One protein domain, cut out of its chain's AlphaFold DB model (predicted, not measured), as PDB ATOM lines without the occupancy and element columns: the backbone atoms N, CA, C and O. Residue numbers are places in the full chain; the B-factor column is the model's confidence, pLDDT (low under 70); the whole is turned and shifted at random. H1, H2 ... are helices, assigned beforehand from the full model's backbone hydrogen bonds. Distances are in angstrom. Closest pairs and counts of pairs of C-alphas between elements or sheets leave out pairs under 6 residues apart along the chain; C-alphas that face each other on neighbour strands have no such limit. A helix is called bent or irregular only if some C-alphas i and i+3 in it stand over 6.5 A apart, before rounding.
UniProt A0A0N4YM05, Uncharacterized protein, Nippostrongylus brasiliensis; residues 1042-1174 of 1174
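AT A GLANCE: This is residues 1042 to 1174 of the 1174 residues of an uncharacterized protein of Nippostrongylus brasiliensis (UniProt A0A0N4YM05). A rod built along one long helix, H2: bent H1 folds back along its first part, while H3 and H5 pack at its far end, beside short H4. The printed part has 133 residues, with five named helices, H1 to H5 in order, and no named strand: all helix, extended, radius of gyration of the C-alphas 25.8 A, spans 90 by 22 by 18 A.

HOW THE PARTS SIT: H1, residues 1048 to 1067, assigned as one helix by its hydrogen bonds, is bent: C-alphas 1057 and 1060 are 6.8 A apart. Arm H1a, residues 1048 to 1057, touches H2, residues 1074 to 1121, opposite ways at a shallow tilt of 21 degrees; closest C-alphas, Ser 1048 and Val 1098, 5.3 A. H5, residues 1160 to 1173, touches H2 at Val 1169 and Arg 1119, closest C-alphas, 5.9 A. In H2, 41 of 44 O i to N i+4 pairs are within hydrogen-bond range.

IN THESE COORDINATES: H2 runs 71.5 A from C-alpha 1074 at (-1.901, 2.112, -17.187). H3, residues 1131 to 1149, spans 27.0 A; H4 is residues 1153 to 1157. H5 ends at (62.459, -32.608, -21.732).

THE WHOLE: The printed part has no cut. Residues 1124 to 1129 are under pLDDT 70.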
ATOM      1  N   PRO A1042      25.030 -18.102 -12.430       82.00
ATOM      2  CA  PRO A1042      25.675 -18.380 -13.718       82.00
ATOM      3  C   PRO A1042      25.449 -19.814 -14.221       82.00
ATOM      4  O   PRO A1042      25.348 -20.742 -13.425       82.00
ATOM      5  N   ILE A1043      25.408 -19.995 -15.546       84.06
ATOM      6  CA  ILE A1043      25.100 -21.293 -16.162       84.06
ATOM      7  C   ILE A1043      26.378 -22.103 -16.372       84.06
ATOM      8  O   ILE A1043      27.289 -21.680 -17.084       84.06
ATOM      9  N   GLU A1044      26.415 -23.310 -15.811       77.88
ATOM     10  CA  GLU A1044      27.524 -24.252 -15.978       77.88
ATOM     11  C   GLU A1044      27.364 -25.068 -17.275       77.88
ATOM     12  O   GLU A1044      26.804 -26.164 -17.275       77.88
ATOM     13  N   LEU A1045      27.849 -24.531 -18.401       84.56
ATOM     14  CA  LEU A1045      27.949 -25.245 -19.684       84.56
ATOM     15  C   LEU A1045      29.420 -25.425 -20.112       84.56
ATOM     16  O   LEU A1045      30.254 -24.575 -19.798       84.56
ATOM     17  N   PRO A1046      29.757 -26.523 -20.820       78.62
ATOM     18  CA  PRO A1046      31.140 -26.904 -21.116       78.62
ATOM     19  C   PRO A1046      31.792 -26.105 -22.253       78.62
ATOM     20  O   PRO A1046      33.010 -26.198 -22.404       78.62
ATOM     21  N   SER A1047      31.020 -25.360 -23.055       85.19
ATOM     22  CA  SER A1047      31.550 -24.543 -24.153       85.19
ATOM     23  C   SER A1047      30.798 -23.226 -24.363       85.19
ATOM     24  O   SER A1047      29.610 -23.100 -24.047       85.19
ATOM     25  N   SER A1048      31.476 -22.244 -24.962       88.12
ATOM     26  CA  SER A1048      30.892 -20.947 -25.326       88.12
ATOM     27  C   SER A1048      29.801 -21.072 -26.397       88.12
ATOM     28  O   SER A1048      28.825 -20.317 -26.373       88.12
ATOM     29  N   SER A1049      29.909 -22.053 -27.304       86.12
ATOM     30  CA  SER A1049      28.887 -22.340 -28.316       86.12
ATOM     31  C   SER A1049      27.584 -22.848 -27.706       86.12
ATOM     32  O   SER A1049      26.521 -22.348 -28.062       86.12
ATOM     33  N   GLU A1050      27.654 -23.777 -26.747       86.88
ATOM     34  CA  GLU A1050      26.460 -24.314 -26.082       86.88
ATOM     35  C   GLU A1050      25.760 -23.249 -25.230       86.88
ATOM     36  O   GLU A1050      24.529 -23.171 -25.211       86.88
ATOM     37  N   LEU A1051      26.532 -22.381 -24.569       88.38
ATOM     38  CA  LEU A1051      25.989 -21.258 -23.806       88.38
ATOM     39  C   LEU A1051      25.315 -20.216 -24.713       88.38
ATOM     40  O   LEU A1051      24.252 -19.686 -24.375       88.38
ATOM     41  N   ASN A1052      25.882 -19.955 -25.894       88.81
ATOM     42  CA  ASN A1052      25.257 -19.089 -26.890       88.81
ATOM     43  C   ASN A1052      23.968 -19.710 -27.462       88.81
ATOM     44  O   ASN A1052      22.961 -19.014 -27.583       88.81
ATOM     45  N   ASP A1053      23.947 -21.015 -27.743       89.25
ATOM     46  CA  ASP A1053      22.735 -21.719 -28.188       89.25
ATOM     47  C   ASP A1053      21.635 -21.679 -27.115       89.25
ATOM     48  O   ASP A1053      20.469 -21.390 -27.412       89.25
ATOM     49  N   PHE A1054      22.002 -21.871 -25.842       89.69
ATOM     50  CA  PHE A1054      21.087 -21.709 -24.713       89.69
ATOM     51  C   PHE A1054      20.486 -20.296 -24.685       89.69
ATOM     52  O   PHE A1054      19.256 -20.150 -24.653       89.69
ATOM     53  N   LYS A1055      21.329 -19.257 -24.779       88.81
ATOM     54  CA  LYS A1055      20.907 -17.849 -24.819       88.81
ATOM     55  C   LYS A1055      19.914 -17.586 -25.954       88.81
ATOM     56  O   LYS A1055      18.854 -17.001 -25.707       88.81
ATOM     57  N   GLN A1056      20.232 -18.036 -27.171       88.12
ATOM     58  CA  GLN A1056      19.379 -17.875 -28.358       88.12
ATOM     59  C   GLN A1056      18.049 -18.628 -28.229       88.12
ATOM     60  O   GLN A1056      17.041 -18.226 -28.806       88.12
ATOM     61  N   SER A1057      18.006 -19.698 -27.433       88.25
ATOM     62  CA  SER A1057      16.787 -20.479 -27.223       88.25
ATOM     63  C   SER A1057      15.829 -19.897 -26.173       88.25
ATOM     64  O   SER A1057      14.624 -20.168 -26.251       88.25
ATOM     65  N   LYS A1058      16.335 -19.145 -25.184       88.19
ATOM     66  CA  LYS A1058      15.571 -18.687 -24.005       88.19
ATOM     67  C   LYS A1058      15.240 -17.197 -24.046       88.19
ATOM     68  O   LYS A1058      14.073 -16.841 -23.905       88.19
ATOM     69  N   THR A1059      16.223 -16.337 -24.302       87.75
ATOM     70  CA  THR A1059      16.055 -14.876 -24.206       87.75
ATOM     71  C   THR A1059      15.030 -14.319 -25.203       87.75
ATOM     72  O   THR A1059      14.131 -13.591 -24.783       87.75
ATOM     73  N   PRO A1060      15.049 -14.709 -26.497       89.25
ATOM     74  CA  PRO A1060      14.046 -14.235 -27.452       89.25
ATOM     75  C   PRO A1060      12.621 -14.667 -27.094       89.25
ATOM     76  O   PRO A1060      11.675 -13.931 -27.355       89.25
ATOM     77  N   LYS A1061      12.443 -15.835 -26.458       90.38
ATOM     78  CA  LYS A1061      11.118 -16.305 -26.022       90.38
ATOM     79  C   LYS A1061      10.528 -15.415 -24.930       90.38
ATOM     80  O   LYS A1061       9.321 -15.196 -24.951       90.38
ATOM     81  N   LEU A1062      11.352 -14.887 -24.023       91.44
ATOM     82  CA  LEU A1062      10.907 -13.948 -22.987       91.44
ATOM     83  C   LEU A1062      10.459 -12.615 -23.601       91.44
ATOM     84  O   LEU A1062       9.361 -12.159 -23.297       91.44
ATOM     85  N   PHE A1063      11.228 -12.056 -24.543       90.50
ATOM     86  CA  PHE A1063      10.813 -10.857 -25.288       90.50
ATOM     87  C   PHE A1063       9.534 -11.085 -26.101       90.50
ATOM     88  O   PHE A1063       8.629 -10.263 -26.069       90.50
ATOM     89  N   THR A1064       9.398 -12.244 -26.752       90.25
ATOM     90  CA  THR A1064       8.186 -12.573 -27.523       90.25
ATOM     91  C   THR A1064       6.955 -12.677 -26.614       90.25
ATOM     92  O   THR A1064       5.872 -12.230 -26.984       90.25
ATOM     93  N   LYS A1065       7.106 -13.252 -25.409       89.75
ATOM     94  CA  LYS A1065       6.039 -13.299 -24.397       89.75
ATOM     95  C   LYS A1065       5.690 -11.905 -23.871       89.75
ATOM     96  O   LYS A1065       4.514 -11.639 -23.674       89.75
ATOM     97  N   LEU A1066       6.674 -11.027 -23.680       90.00
ATOM     98  CA  LEU A1066       6.482  -9.636 -23.250       90.00
ATOM     99  C   LEU A1066       5.750  -8.791 -24.313       90.00
ATOM    100  O   LEU A1066       4.857  -8.008 -23.977       90.00
ATOM    101  N   ASP A1067       6.102  -8.970 -25.587       87.38
ATOM    102  CA  ASP A1067       5.501  -8.258 -26.723       87.38
ATOM    103  C   ASP A1067       4.074  -8.725 -27.024       87.38
ATOM    104  O   ASP A1067       3.244  -7.932 -27.465       87.38
ATOM    105  N   ALA A1068       3.758  -9.994 -26.744       87.94
ATOM    106  CA  ALA A1068       2.407 -10.532 -26.886       87.94
ATOM    107  C   ALA A1068       1.389  -9.878 -25.928       87.94
ATOM    108  O   ALA A1068       0.184  -9.952 -26.171       87.94
ATOM    109  N   ILE A1069       1.853  -9.212 -24.864       85.62
ATOM    110  CA  ILE A1069       1.008  -8.473 -23.918       85.62
ATOM    111  C   ILE A1069       0.884  -7.021 -24.419       85.62
ATOM    112  O   ILE A1069       1.705  -6.158 -24.089       85.62
ATOM    113  N   VAL A1070      -0.114  -6.770 -25.274       72.62
ATOM    114  CA  VAL A1070      -0.281  -5.504 -26.021       72.62
ATOM    115  C   VAL A1070      -1.122  -4.474 -25.256       72.62
ATOM    116  O   VAL A1070      -0.650  -3.362 -25.020       72.62
ATOM    117  N   ASP A1071      -2.330  -4.842 -24.824       72.06
ATOM    118  CA  ASP A1071      -3.305  -3.918 -24.225       72.06
ATOM    119  C   ASP A1071      -3.224  -3.928 -22.693       72.06
ATOM    120  O   ASP A1071      -3.984  -4.606 -22.004       72.06
ATOM    121  N   ILE A1072      -2.253  -3.189 -22.151       79.81
ATOM    122  CA  ILE A1072      -1.968  -3.191 -20.711       79.81
ATOM    123  C   ILE A1072      -2.590  -1.968 -20.030       79.81
ATOM    124  O   ILE A1072      -2.325  -0.835 -20.441       79.81
ATOM    125  N   PRO A1073      -3.368  -2.174 -18.953       82.38
ATOM    126  CA  PRO A1073      -3.839  -1.104 -18.083       82.38
ATOM    127  C   PRO A1073      -2.697  -0.211 -17.580       82.38
ATOM    128  O   PRO A1073      -1.621  -0.699 -17.241       82.38
ATOM    129  N   VAL A1074      -2.934   1.101 -17.498       81.88
ATOM    130  CA  VAL A1074      -1.901   2.112 -17.187       81.88
ATOM    131  C   VAL A1074      -1.115   1.792 -15.913       81.88
ATOM    132  O   VAL A1074       0.094   1.985 -15.858       81.88
ATOM    133  N   ASP A1075      -1.789   1.268 -14.898       80.56
ATOM    134  CA  ASP A1075      -1.199   0.905 -13.612       80.56
ATOM    135  C   ASP A1075      -0.275  -0.326 -13.675       80.56
ATOM    136  O   ASP A1075       0.618  -0.470 -12.844       80.56
ATOM    137  N   LEU A1076      -0.432  -1.183 -14.686       86.06
ATOM    138  CA  LEU A1076       0.400  -2.368 -14.906       86.06
ATOM    139  C   LEU A1076       1.577  -2.105 -15.860       86.06
ATOM    140  O   LEU A1076       2.464  -2.953 -15.987       86.06
ATOM    141  N   LEU A1077       1.634  -0.928 -16.498       86.50
ATOM    142  CA  LEU A1077       2.733  -0.551 -17.396       86.50
ATOM    143  C   LEU A1077       4.085  -0.559 -16.682       86.50
ATOM    144  O   LEU A1077       5.057  -1.080 -17.226       86.50
ATOM    145  N   GLN A1078       4.127  -0.068 -15.442       88.00
ATOM    146  CA  GLN A1078       5.353  -0.046 -14.645       88.00
ATOM    147  C   GLN A1078       5.913  -1.458 -14.426       88.00
ATOM    148  O   GLN A1078       7.123  -1.666 -14.503       88.00
ATOM    149  N   LYS A1079       5.034  -2.443 -14.189       89.50
ATOM    150  CA  LYS A1079       5.430  -3.845 -14.007       89.50
ATOM    151  C   LYS A1079       5.984  -4.429 -15.308       89.50
ATOM    152  O   LYS A1079       7.006  -5.103 -15.277       89.50
ATOM    153  N   LYS A1080       5.361  -4.141 -16.458       90.25
ATOM    154  CA  LYS A1080       5.896  -4.557 -17.767       90.25
ATOM    155  C   LYS A1080       7.290  -3.981 -18.021       90.25
ATOM    156  O   LYS A1080       8.170  -4.709 -18.474       90.25
ATOM    157  N   GLU A1081       7.483  -2.695 -17.746       90.56
ATOM    158  CA  GLU A1081       8.764  -2.021 -17.961       90.56
ATOM    159  C   GLU A1081       9.865  -2.593 -17.055       90.56
ATOM    160  O   GLU A1081      10.970  -2.862 -17.525       90.56
ATOM    161  N   ASP A1082       9.552  -2.885 -15.790       92.56
ATOM    162  CA  ASP A1082      10.471  -3.571 -14.873       92.56
ATOM    163  C   ASP A1082      10.876  -4.968 -15.377       92.56
ATOM    164  O   ASP A1082      12.066  -5.281 -15.455       92.56
ATOM    165  N   LEU A1083       9.907  -5.788 -15.809       93.00
ATOM    166  CA  LEU A1083      10.195  -7.112 -16.376       93.00
ATOM    167  C   LEU A1083      11.045  -7.016 -17.651       93.00
ATOM    168  O   LEU A1083      11.961  -7.819 -17.826       93.00
ATOM    169  N   SER A1084      10.804  -6.017 -18.507       93.56
ATOM    170  CA  SER A1084      11.649  -5.738 -19.677       93.56
ATOM    171  C   SER A1084      13.099  -5.471 -19.270       93.56
ATOM    172  O   SER A1084      14.018  -6.106 -19.788       93.56
ATOM    173  N   ASN A1085      13.303  -4.585 -18.291       93.19
ATOM    174  CA  ASN A1085      14.631  -4.239 -17.789       93.19
ATOM    175  C   ASN A1085      15.350  -5.458 -17.188       93.19
ATOM    176  O   ASN A1085      16.554  -5.630 -17.382       93.19
ATOM    177  N   ARG A1086      14.626  -6.338 -16.484       93.81
ATOM    178  CA  ARG A1086      15.188  -7.589 -15.947       93.81
ATOM    179  C   ARG A1086      15.624  -8.548 -17.054       93.81
ATOM    180  O   ARG A1086      16.727  -9.092 -16.968       93.81
ATOM    181  N   ILE A1087      14.826  -8.709 -18.115       93.38
ATOM    182  CA  ILE A1087      15.212  -9.520 -19.283       93.38
ATOM    183  C   ILE A1087      16.497  -8.961 -19.918       93.38
ATOM    184  O   ILE A1087      17.413  -9.733 -20.212       93.38
ATOM    185  N   ASP A1088      16.612  -7.638 -20.068       92.31
ATOM    186  CA  ASP A1088      17.823  -6.991 -20.596       92.31
ATOM    187  C   ASP A1088      19.059  -7.242 -19.717       92.31
ATOM    188  O   ASP A1088      20.143  -7.548 -20.227       92.31
ATOM    189  N   ILE A1089      18.908  -7.170 -18.390       92.56
ATOM    190  CA  ILE A1089      19.990  -7.461 -17.437       92.56
ATOM    191  C   ILE A1089      20.453  -8.918 -17.562       92.56
ATOM    192  O   ILE A1089      21.659  -9.177 -17.585       92.56
ATOM    193  N   ILE A1090      19.522  -9.871 -17.658       91.69
ATOM    194  CA  ILE A1090      19.841 -11.294 -17.846       91.69
ATOM    195  C   ILE A1090      20.577 -11.511 -19.166       91.69
ATOM    196  O   ILE A1090      21.612 -12.178 -19.193       91.69
ATOM    197  N   ASN A1091      20.077 -10.913 -20.249       92.31
ATOM    198  CA  ASN A1091      20.690 -11.002 -21.568       92.31
ATOM    199  C   ASN A1091      22.144 -10.507 -21.541       92.31
ATOM    200  O   ASN A1091      23.040 -11.181 -22.049       92.31
ATOM    201  N   LYS A1092      22.391  -9.378 -20.862       92.31
ATOM    202  CA  LYS A1092      23.732  -8.817 -20.685       92.31
ATOM    203  C   LYS A1092      24.652  -9.730 -19.865       92.31
ATOM    204  O   LYS A1092      25.790  -9.944 -20.265       92.31
ATOM    205  N   LYS A1093      24.167 -10.306 -18.758       91.00
ATOM    206  CA  LYS A1093      24.947 -11.268 -17.951       91.00
ATOM    207  C   LYS A1093      25.323 -12.519 -18.749       91.00
ATOM    208  O   LYS A1093      26.430 -13.028 -18.601       91.00
ATOM    209  N   LEU A1094      24.415 -13.012 -19.592       90.94
ATOM    210  CA  LEU A1094      24.693 -14.137 -20.487       90.94
ATOM    211  C   LEU A1094      25.722 -13.766 -21.561       90.94
ATOM    212  O   LEU A1094      26.603 -14.568 -21.844       90.94
ATOM    213  N   ASP A1095      25.654 -12.557 -22.124       90.75
ATOM    214  CA  ASP A1095      26.672 -12.056 -23.059       90.75
ATOM    215  C   ASP A1095      28.062 -11.970 -22.423       90.75
ATOM    216  O   ASP A1095      29.047 -12.397 -23.028       90.75
ATOM    217  N   GLU A1096      28.134 -11.459 -21.194       92.44
ATOM    218  CA  GLU A1096      29.371 -11.411 -20.414       92.44
ATOM    219  C   GLU A1096      29.928 -12.827 -20.193       92.44
ATOM    220  O   GLU A1096      31.088 -13.077 -20.519       92.44
ATOM    221  N   GLN A1097      29.094 -13.792 -19.783       91.25
ATOM    222  CA  GLN A1097      29.522 -15.188 -19.601       91.25
ATOM    223  C   GLN A1097      29.976 -15.864 -20.900       91.25
ATOM    224  O   GLN A1097      30.985 -16.568 -20.900       91.25
ATOM    225  N   VAL A1098      29.269 -15.656 -22.018       91.69
ATOM    226  CA  VAL A1098      29.673 -16.197 -23.327       91.69
ATOM    227  C   VAL A1098      31.027 -15.631 -23.741       91.69
ATOM    228  O   VAL A1098      31.888 -16.377 -24.208       91.69
ATOM    229  N   ASN A1099      31.236 -14.327 -23.560       90.94
ATOM    230  CA  ASN A1099      32.495 -13.680 -23.904       90.94
ATOM    231  C   ASN A1099      33.648 -14.158 -23.007       90.94
ATOM    232  O   ASN A1099      34.730 -14.453 -23.515       90.94
ATOM    233  N   ASP A1100      33.411 -14.297 -21.703       88.81
ATOM    234  CA  ASP A1100      34.399 -14.809 -20.752       88.81
ATOM    235  C   ASP A1100      34.776 -16.265 -21.059       88.81
ATOM    236  O   ASP A1100      35.965 -16.592 -21.100       88.81
ATOM    237  N   MET A1101      33.794 -17.119 -21.373       88.19
ATOM    238  CA  MET A1101      34.033 -18.510 -21.775       88.19
ATOM    239  C   MET A1101      34.797 -18.593 -23.098       88.19
ATOM    240  O   MET A1101      35.760 -19.346 -23.219       88.19
ATOM    241  N   LYS A1102      34.431 -17.771 -24.085       91.00
ATOM    242  CA  LYS A1102      35.126 -17.714 -25.374       91.00
ATOM    243  C   LYS A1102      36.579 -17.259 -25.221       91.00
ATOM    244  O   LYS A1102      37.471 -17.831 -25.840       91.00
ATOM    245  N   ASN A1103      36.832 -16.259 -24.376       89.31
ATOM    246  CA  ASN A1103      38.190 -15.826 -24.051       89.31
ATOM    247  C   ASN A1103      38.962 -16.933 -23.317       89.31
ATOM    248  O   ASN A1103      40.152 -17.132 -23.572       89.31
ATOM    249  N   PHE A1104      38.294 -17.673 -22.425       87.31
ATOM    250  CA  PHE A1104      38.882 -18.812 -21.726       87.31
ATOM    251  C   PHE A1104      39.294 -19.929 -22.692       87.31
ATOM    252  O   PHE A1104      40.425 -20.414 -22.585       87.31
ATOM    253  N   GLU A1105      38.419 -20.301 -23.631       88.31
ATOM    254  CA  GLU A1105      38.663 -21.279 -24.701       88.31
ATOM    255  C   GLU A1105      39.802 -20.829 -25.615       88.31
ATOM    256  O   GLU A1105      40.796 -21.537 -25.731       88.31
ATOM    257  N   GLN A1106      39.731 -19.611 -26.165       89.19
ATOM    258  CA  GLN A1106      40.767 -19.081 -27.053       89.19
ATOM    259  C   GLN A1106      42.144 -19.076 -26.376       89.19
ATOM    260  O   GLN A1106      43.134 -19.503 -26.968       89.19
ATOM    261  N   LYS A1107      42.217 -18.643 -25.112       88.06
ATOM    262  CA  LYS A1107      43.470 -18.668 -24.349       88.06
ATOM    263  C   LYS A1107      43.952 -20.101 -24.081       88.06
ATOM    264  O   LYS A1107      45.156 -20.336 -24.034       88.06
ATOM    265  N   THR A1108      43.035 -21.060 -23.920       88.00
ATOM    266  CA  THR A1108      43.373 -22.491 -23.814       88.00
ATOM    267  C   THR A1108      44.000 -22.993 -25.108       88.00
ATOM    268  O   THR A1108      45.053 -23.617 -25.046       88.00
ATOM    269  N   ASP A1109      43.410 -22.670 -26.259       87.69
ATOM    270  CA  ASP A1109      43.911 -23.074 -27.578       87.69
ATOM    271  C   ASP A1109      45.277 -22.448 -27.891       87.69
ATOM    272  O   ASP A1109      46.184 -23.125 -28.377       87.69
ATOM    273  N   GLU A1110      45.456 -21.161 -27.578       88.75
ATOM    274  CA  GLU A1110      46.732 -20.457 -27.742       88.75
ATOM    275  C   GLU A1110      47.842 -21.103 -26.904       88.75
ATOM    276  O   GLU A1110      48.931 -21.369 -27.420       88.75
ATOM    277  N   LEU A1111      47.569 -21.407 -25.630       88.94
ATOM    278  CA  LEU A1111      48.526 -22.086 -24.757       88.94
ATOM    279  C   LEU A1111      48.767 -23.537 -25.184       88.94
ATOM    280  O   LEU A1111      49.912 -23.985 -25.169       88.94
ATOM    281  N   GLN A1112      47.729 -24.261 -25.604       89.44
ATOM    282  CA  GLN A1112      47.861 -25.630 -26.098       89.44
ATOM    283  C   GLN A1112      48.753 -25.676 -27.337       89.44
ATOM    284  O   GLN A1112      49.639 -26.521 -27.414       89.44
ATOM    285  N   LYS A1113      48.615 -24.712 -28.253       90.19
ATOM    286  CA  LYS A1113      49.499 -24.587 -29.415       90.19
ATOM    287  C   LYS A1113      50.958 -24.366 -29.014       90.19
ATOM    288  O   LYS A1113      51.842 -24.967 -29.612       90.19
ATOM    289  N   VAL A1114      51.225 -23.548 -27.991       88.81
ATOM    290  CA  VAL A1114      52.589 -23.374 -27.452       88.81
ATOM    291  C   VAL A1114      53.129 -24.693 -26.887       88.81
ATOM    292  O   VAL A1114      54.299 -25.015 -27.094       88.81
ATOM    293  N   VAL A1115      52.289 -25.470 -26.198       88.31
ATOM    294  CA  VAL A1115      52.657 -26.783 -25.645       88.31
ATOM    295  C   VAL A1115      52.913 -27.807 -26.748       88.31
ATOM    296  O   VAL A1115      53.905 -28.531 -26.670       88.31
ATOM    297  N   ASP A1116      52.077 -27.847 -27.781       87.50
ATOM    298  CA  ASP A1116      52.233 -28.743 -28.926       87.50
ATOM    299  C   ASP A1116      53.472 -28.367 -29.757       87.50
ATOM    300  O   ASP A1116      54.280 -29.238 -30.068       87.50
ATOM    301  N   ASP A1117      53.723 -27.074 -29.999       88.38
ATOM    302  CA  ASP A1117      54.951 -26.584 -30.646       88.38
ATOM    303  C   ASP A1117      56.214 -26.978 -29.857       88.38
ATOM    304  O   ASP A1117      57.279 -27.204 -30.439       88.38
ATOM    305  N   CYS A1118      56.125 -27.024 -28.522       87.50
ATOM    306  CA  CYS A1118      57.199 -27.528 -27.670       87.50
ATOM    307  C   CYS A1118      57.332 -29.049 -27.792       87.50
ATOM    308  O   CYS A1118      58.442 -29.536 -27.994       87.50
ATOM    309  N   ARG A1119      56.216 -29.783 -27.725       86.88
ATOM    310  CA  ARG A1119      56.149 -31.246 -27.855       86.88
ATOM    311  C   ARG A1119      56.744 -31.729 -29.177       86.88
ATOM    312  O   ARG A1119      57.573 -32.629 -29.161       86.88
ATOM    313  N   ASP A1120      56.401 -31.094 -30.293       84.56
ATOM    314  CA  ASP A1120      56.889 -31.454 -31.632       84.56
ATOM    315  C   ASP A1120      58.402 -31.230 -31.801       84.56
ATOM    316  O   ASP A1120      59.056 -31.879 -32.626       84.56
ATOM    317  N   LYS A1121      58.988 -30.313 -31.020       83.12
ATOM    318  CA  LYS A1121      60.439 -30.065 -31.006       83.12
ATOM    319  C   LYS A1121      61.205 -31.056 -30.127       83.12
ATOM    320  O   LYS A1121      62.413 -31.195 -30.320       83.12
ATOM    321  N   VAL A1122      60.539 -31.762 -29.210       81.00
ATOM    322  CA  VAL A1122      61.150 -32.835 -28.414       81.00
ATOM    323  C   VAL A1122      61.348 -34.058 -29.311       81.00
ATOM    324  O   VAL A1122      60.421 -34.811 -29.596       81.00
ATOM    325  N   LYS A1123      62.577 -34.261 -29.793       72.00
ATOM    326  CA  LYS A1123      62.937 -35.418 -30.623       72.00
ATOM    327  C   LYS A1123      63.556 -36.518 -29.771       72.00
ATOM    328  O   LYS A1123      64.616 -36.328 -29.182       72.00
ATOM    329  N   THR A1124      62.963 -37.706 -29.795       65.00
ATOM    330  CA  THR A1124      63.596 -38.925 -29.282       65.00
ATOM    331  C   THR A1124      64.538 -39.494 -30.344       65.00
ATOM    332  O   THR A1124      64.110 -39.800 -31.458       65.00
ATOM    333  N   ARG A1125      65.835 -39.612 -30.032       64.75
ATOM    334  CA  ARG A1125      66.833 -40.220 -30.928       64.75
ATOM    335  C   ARG A1125      67.048 -41.694 -30.569       64.75
ATOM    336  O   ARG A1125      67.483 -41.998 -29.465       64.75
ATOM    337  N   ASP A1126      66.844 -42.583 -31.541       61.25
ATOM    338  CA  ASP A1126      67.047 -44.036 -31.386       61.25
ATOM    339  C   ASP A1126      68.475 -44.510 -31.752       61.25
ATOM    340  O   ASP A1126      68.779 -45.702 -31.690       61.25
ATOM    341  N   ALA A1127      69.374 -43.596 -32.148       64.12
ATOM    342  CA  ALA A1127      70.749 -43.902 -32.558       64.12
ATOM    343  C   ALA A1127      71.755 -42.811 -32.112       64.12
ATOM    344  O   ALA A1127      71.378 -41.642 -32.011       64.12
ATOM    345  N   PRO A1128      73.036 -43.160 -31.859       64.19
ATOM    346  CA  PRO A1128      74.056 -42.211 -31.400       64.19
ATOM    347  C   PRO A1128      74.412 -41.160 -32.468       64.19
ATOM    348  O   PRO A1128      74.676 -41.505 -33.621       64.19
ATOM    349  N   ALA A1129      74.442 -39.883 -32.066       66.38
ATOM    350  CA  ALA A1129      74.661 -38.709 -32.920       66.38
ATOM    351  C   ALA A1129      76.041 -38.049 -32.701       66.38
ATOM    352  O   ALA A1129      76.782 -38.408 -31.784       66.38
ATOM    353  N   SER A1130      76.398 -37.083 -33.556       76.69
ATOM    354  CA  SER A1130      77.636 -36.302 -33.424       76.69
ATOM    355  C   SER A1130      77.587 -35.346 -32.217       76.69
ATOM    356  O   SER A1130      76.517 -34.896 -31.817       76.69
ATOM    357  N   ILE A1131      78.743 -35.016 -31.623       75.38
ATOM    358  CA  ILE A1131      78.819 -34.127 -30.440       75.38
ATOM    359  C   ILE A1131      78.213 -32.741 -30.734       75.38
ATOM    360  O   ILE A1131      77.546 -32.177 -29.870       75.38
ATOM    361  N   ASP A1132      78.385 -32.224 -31.954       76.25
ATOM    362  CA  ASP A1132      77.809 -30.938 -32.376       76.25
ATOM    363  C   ASP A1132      76.274 -30.987 -32.476       76.25
ATOM    364  O   ASP A1132      75.600 -29.990 -32.221       76.25
ATOM    365  N   GLU A1133      75.694 -32.141 -32.817       74.12
ATOM    366  CA  GLU A1133      74.240 -32.335 -32.793       74.12
ATOM    367  C   GLU A1133      73.703 -32.413 -31.362       74.12
ATOM    368  O   GLU A1133      72.696 -31.779 -31.069       74.12
ATOM    369  N   VAL A1134      74.401 -33.107 -30.458       76.38
ATOM    370  CA  VAL A1134      74.001 -33.231 -29.043       76.38
ATOM    371  C   VAL A1134      74.054 -31.881 -28.315       76.38
ATOM    372  O   VAL A1134      73.157 -31.568 -27.540       76.38
ATOM    373  N   ALA A1135      75.059 -31.044 -28.593       77.75
ATOM    374  CA  ALA A1135      75.156 -29.701 -28.010       77.75
ATOM    375  C   ALA A1135      74.056 -28.746 -28.518       77.75
ATOM    376  O   ALA A1135      73.604 -27.862 -27.788       77.75
ATOM    377  N   ASN A1136      73.611 -28.917 -29.769       79.31
ATOM    378  CA  ASN A1136      72.465 -28.177 -30.299       79.31
ATOM    379  C   ASN A1136      71.145 -28.681 -29.697       79.31
ATOM    380  O   ASN A1136      70.318 -27.856 -29.315       79.31
ATOM    381  N   ASP A1137      70.983 -29.996 -29.524       78.12
ATOM    382  CA  ASP A1137      69.812 -30.573 -28.854       78.12
ATOM    383  C   ASP A1137      69.692 -30.089 -27.398       78.12
ATOM    384  O   ASP A1137      68.607 -29.712 -26.966       78.12
ATOM    385  N   GLU A1138      70.795 -30.034 -26.641       81.88
ATOM    386  CA  GLU A1138      70.813 -29.514 -25.262       81.88
ATOM    387  C   GLU A1138      70.338 -28.054 -25.199       81.88
ATOM    388  O   GLU A1138      69.576 -27.662 -24.307       81.88
ATOM    389  N   LYS A1139      70.753 -27.241 -26.175       82.69
ATOM    390  CA  LYS A1139      70.350 -25.837 -26.288       82.69
ATOM    391  C   LYS A1139      68.873 -25.691 -26.662       82.69
ATOM    392  O   LYS A1139      68.193 -24.816 -26.114       82.69
ATOM    393  N   ASP A1140      68.373 -26.537 -27.558       82.19
ATOM    394  CA  ASP A1140      66.968 -26.560 -27.966       82.19
ATOM    395  C   ASP A1140      66.065 -27.041 -26.813       82.19
ATOM    396  O   ASP A1140      65.080 -26.373 -26.497       82.19
ATOM    397  N   LEU A1141      66.445 -28.109 -26.100       85.38
ATOM    398  CA  LEU A1141      65.741 -28.617 -24.911       85.38
ATOM    399  C   LEU A1141      65.728 -27.597 -23.764       85.38
ATOM    400  O   LEU A1141      64.680 -27.355 -23.164       85.38
ATOM    401  N   SER A1142      66.852 -26.919 -23.507       84.81
ATOM    402  CA  SER A1142      66.919 -25.836 -22.514       84.81
ATOM    403  C   SER A1142      65.998 -24.667 -22.877       84.81
ATOM    404  O   SER A1142      65.351 -24.085 -22.008       84.81
ATOM    405  N   SER A1143      65.902 -24.331 -24.168       87.19
ATOM    406  CA  SER A1143      65.005 -23.276 -24.654       87.19
ATOM    407  C   SER A1143      63.531 -23.664 -24.495       87.19
ATOM    408  O   SER A1143      62.719 -22.827 -24.104       87.19
ATOM    409  N   ILE A1144      63.183 -24.932 -24.744       86.75
ATOM    410  CA  ILE A1144      61.832 -25.472 -24.531       86.75
ATOM    411  C   ILE A1144      61.454 -25.429 -23.045       86.75
ATOM    412  O   ILE A1144      60.362 -24.975 -22.709       86.75
ATOM    413  N   LEU A1145      62.361 -25.838 -22.148       85.19
ATOM    414  CA  LEU A1145      62.112 -25.828 -20.705       85.19
ATOM    415  C   LEU A1145      61.783 -24.413 -20.197       85.19
ATOM    416  O   LEU A1145      60.823 -24.239 -19.451       85.19
ATOM    417  N   VAL A1146      62.518 -23.397 -20.663       87.31
ATOM    418  CA  VAL A1146      62.269 -21.986 -20.311       87.31
ATOM    419  C   VAL A1146      60.899 -21.509 -20.804       87.31
ATOM    420  O   VAL A1146      60.197 -20.817 -20.069       87.31
ATOM    421  N   ILE A1147      60.494 -21.882 -22.022       87.12
ATOM    422  CA  ILE A1147      59.180 -21.514 -22.573       87.12
ATOM    423  C   ILE A1147      58.056 -22.161 -21.754       87.12
ATOM    424  O   ILE A1147      57.116 -21.472 -21.361       87.12
ATOM    425  N   ILE A1148      58.173 -23.450 -21.428       86.69
ATOM    426  CA  ILE A1148      57.175 -24.183 -20.634       86.69
ATOM    427  C   ILE A1148      57.072 -23.631 -19.206       86.69
ATOM    428  O   ILE A1148      55.970 -23.459 -18.693       86.69
ATOM    429  N   GLU A1149      58.197 -23.309 -18.565       84.56
ATOM    430  CA  GLU A1149      58.211 -22.727 -17.215       84.56
ATOM    431  C   GLU A1149      57.739 -21.268 -17.168       84.56
ATOM    432  O   GLU A1149      57.387 -20.776 -16.098       84.56
ATOM    433  N   SER A1150      57.688 -20.583 -18.315       87.69
ATOM    434  CA  SER A1150      57.166 -19.217 -18.415       87.69
ATOM    435  C   SER A1150      55.636 -19.131 -18.485       87.69
ATOM    436  O   SER A1150      55.090 -18.033 -18.364       87.69
ATOM    437  N   ILE A1151      54.932 -20.261 -18.653       87.88
ATOM    438  CA  ILE A1151      53.464 -20.286 -18.655       87.88
ATOM    439  C   ILE A1151      52.956 -19.991 -17.229       87.88
ATOM    440  O   ILE A1151      53.317 -20.713 -16.296       87.88
ATOM    441  N   PRO A1152      52.109 -18.960 -17.023       84.50
ATOM    442  CA  PRO A1152      51.618 -18.603 -15.696       84.50
ATOM    443  C   PRO A1152      50.839 -19.742 -15.028       84.50
ATOM    444  O   PRO A1152      49.927 -20.323 -15.618       84.50
ATOM    445  N   GLN A1153      51.131 -20.010 -13.753       77.50
ATOM    446  CA  GLN A1153      50.456 -21.068 -12.992       77.50
ATOM    447  C   GLN A1153      48.946 -20.816 -12.837       77.50
ATOM    448  O   GLN A1153      48.161 -21.762 -12.793       77.50
ATOM    449  N   GLU A1154      48.534 -19.547 -12.789       80.50
ATOM    450  CA  GLU A1154      47.126 -19.138 -12.731       80.50
ATOM    451  C   GLU A1154      46.348 -19.635 -13.956       80.50
ATOM    452  O   GLU A1154      45.250 -20.170 -13.811       80.50
ATOM    453  N   ASP A1155      46.959 -19.589 -15.145       80.81
ATOM    454  CA  ASP A1155      46.340 -20.055 -16.386       80.81
ATOM    455  C   ASP A1155      46.235 -21.580 -16.480       80.81
ATOM    456  O   ASP A1155      45.332 -22.096 -17.144       80.81
ATOM    457  N   LEU A1156      47.122 -22.304 -15.796       78.25
ATOM    458  CA  LEU A1156      47.120 -23.766 -15.734       78.25
ATOM    459  C   LEU A1156      46.153 -24.302 -14.675       78.25
ATOM    460  O   LEU A1156      45.561 -25.363 -14.868       78.25
ATOM    461  N   SER A1157      45.966 -23.570 -13.574       74.62
ATOM    462  CA  SER A1157      45.191 -24.016 -12.407       74.62
ATOM    463  C   SER A1157      43.730 -24.354 -12.718       74.62
ATOM    464  O   SER A1157      43.168 -25.279 -12.137       74.62
ATOM    465  N   THR A1158      43.132 -23.650 -13.678       76.06
ATOM    466  CA  THR A1158      41.743 -23.840 -14.115       76.06
ATOM    467  C   THR A1158      41.624 -24.732 -15.355       76.06
ATOM    468  O   THR A1158      40.515 -25.048 -15.773       76.06
ATOM    469  N   ARG A1159      42.744 -25.153 -15.967       84.56
ATOM    470  CA  ARG A1159      42.800 -25.899 -17.240       84.56
ATOM    471  C   ARG A1159      43.457 -27.263 -17.050       84.56
ATOM    472  O   ARG A1159      44.573 -27.512 -17.499       84.56
ATOM    473  N   ASN A1160      42.738 -28.175 -16.397       82.00
ATOM    474  CA  ASN A1160      43.262 -29.474 -15.952       82.00
ATOM    475  C   ASN A1160      43.965 -30.300 -17.043       82.00
ATOM    476  O   ASN A1160      44.967 -30.953 -16.757       82.00
ATOM    477  N   GLN A1161      43.449 -30.300 -18.276       83.00
ATOM    478  CA  GLN A1161      44.052 -31.066 -19.368       83.00
ATOM    479  C   GLN A1161      45.352 -30.416 -19.862       83.00
ATOM    480  O   GLN A1161      46.389 -31.073 -19.864       83.00
ATOM    481  N   LEU A1162      45.329 -29.107 -20.126       87.69
ATOM    482  CA  LEU A1162      46.516 -28.329 -20.488       87.69
ATOM    483  C   LEU A1162      47.620 -28.450 -19.424       87.69
ATOM    484  O   LEU A1162      48.783 -28.652 -19.754       87.69
ATOM    485  N   ALA A1163      47.267 -28.405 -18.136       85.25
ATOM    486  CA  ALA A1163      48.220 -28.588 -17.042       85.25
ATOM    487  C   ALA A1163      48.892 -29.973 -17.060       85.25
ATOM    488  O   ALA A1163      50.083 -30.095 -16.762       85.25
ATOM    489  N   ARG A1164      48.156 -31.033 -17.424       86.19
ATOM    490  CA  ARG A1164      48.741 -32.371 -17.620       86.19
ATOM    491  C   ARG A1164      49.666 -32.398 -18.829       86.19
ATOM    492  O   ARG A1164      50.741 -32.983 -18.738       86.19
ATOM    493  N   ASP A1165      49.268 -31.765 -19.927       86.19
ATOM    494  CA  ASP A1165      50.050 -31.721 -21.160       86.19
ATOM    495  C   ASP A1165      51.368 -30.954 -20.980       86.19
ATOM    496  O   ASP A1165      52.421 -31.467 -21.360       86.19
ATOM    497  N   VAL A1166      51.332 -29.804 -20.301       88.12
ATOM    498  CA  VAL A1166      52.510 -29.031 -19.868       88.12
ATOM    499  C   VAL A1166      53.445 -29.884 -19.015       88.12
ATOM    500  O   VAL A1166      54.643 -29.949 -19.290       88.12
ATOM    501  N   ASN A1167      52.912 -30.575 -18.001       86.38
ATOM    502  CA  ASN A1167      53.716 -31.435 -17.132       86.38
ATOM    503  C   ASN A1167      54.336 -32.614 -17.890       86.38
ATOM    504  O   ASN A1167      55.485 -32.956 -17.639       86.38
ATOM    505  N   ASN A1168      53.613 -33.217 -18.835       88.19
ATOM    506  CA  ASN A1168      54.132 -34.319 -19.641       88.19
ATOM    507  C   ASN A1168      55.309 -33.865 -20.518       88.19
ATOM    508  O   ASN A1168      56.361 -34.494 -20.494       88.19
ATOM    509  N   VAL A1169      55.180 -32.736 -21.228       86.69
ATOM    510  CA  VAL A1169      56.294 -32.203 -22.036       86.69
ATOM    511  C   VAL A1169      57.465 -31.793 -21.139       86.69
ATOM    512  O   VAL A1169      58.610 -32.091 -21.461       86.69
ATOM    513  N   LYS A1170      57.196 -31.192 -19.972       87.69
ATOM    514  CA  LYS A1170      58.232 -30.863 -18.982       87.69
ATOM    515  C   LYS A1170      59.023 -32.096 -18.536       87.69
ATOM    516  O   LYS A1170      60.242 -32.018 -18.442       87.69
ATOM    517  N   GLU A1171      58.349 -33.205 -18.248       86.25
ATOM    518  CA  GLU A1171      59.002 -34.454 -17.838       86.25
ATOM    519  C   GLU A1171      59.701 -35.177 -18.998       86.25
ATOM    520  O   GLU A1171      60.667 -35.877 -18.749       86.25
ATOM    521  N   GLN A1172      59.263 -34.999 -20.249       83.00
ATOM    522  CA  GLN A1172      59.964 -35.549 -21.421       83.00
ATOM    523  C   GLN A1172      61.239 -34.775 -21.792       83.00
ATOM    524  O   GLN A1172      62.139 -35.343 -22.403       83.00
ATOM    525  N   VAL A1173      61.291 -33.474 -21.483       83.62
ATOM    526  CA  VAL A1173      62.459 -32.608 -21.732       83.62
ATOM    527  C   VAL A1173      63.550 -32.801 -20.674       83.62
ATOM    528  O   VAL A1173      64.728 -32.637 -20.993       83.62
ATOM    529  N   LYS A1174      63.159 -33.099 -19.430       80.38
ATOM    530  CA  LYS A1174      64.074 -33.470 -18.339       80.38
ATOM    531  C   LYS A1174      64.669 -34.855 -18.565       80.38
ATOM    532  O   LYS A1174      65.855 -35.019 -18.197       80.38
TER     533      LYS A1174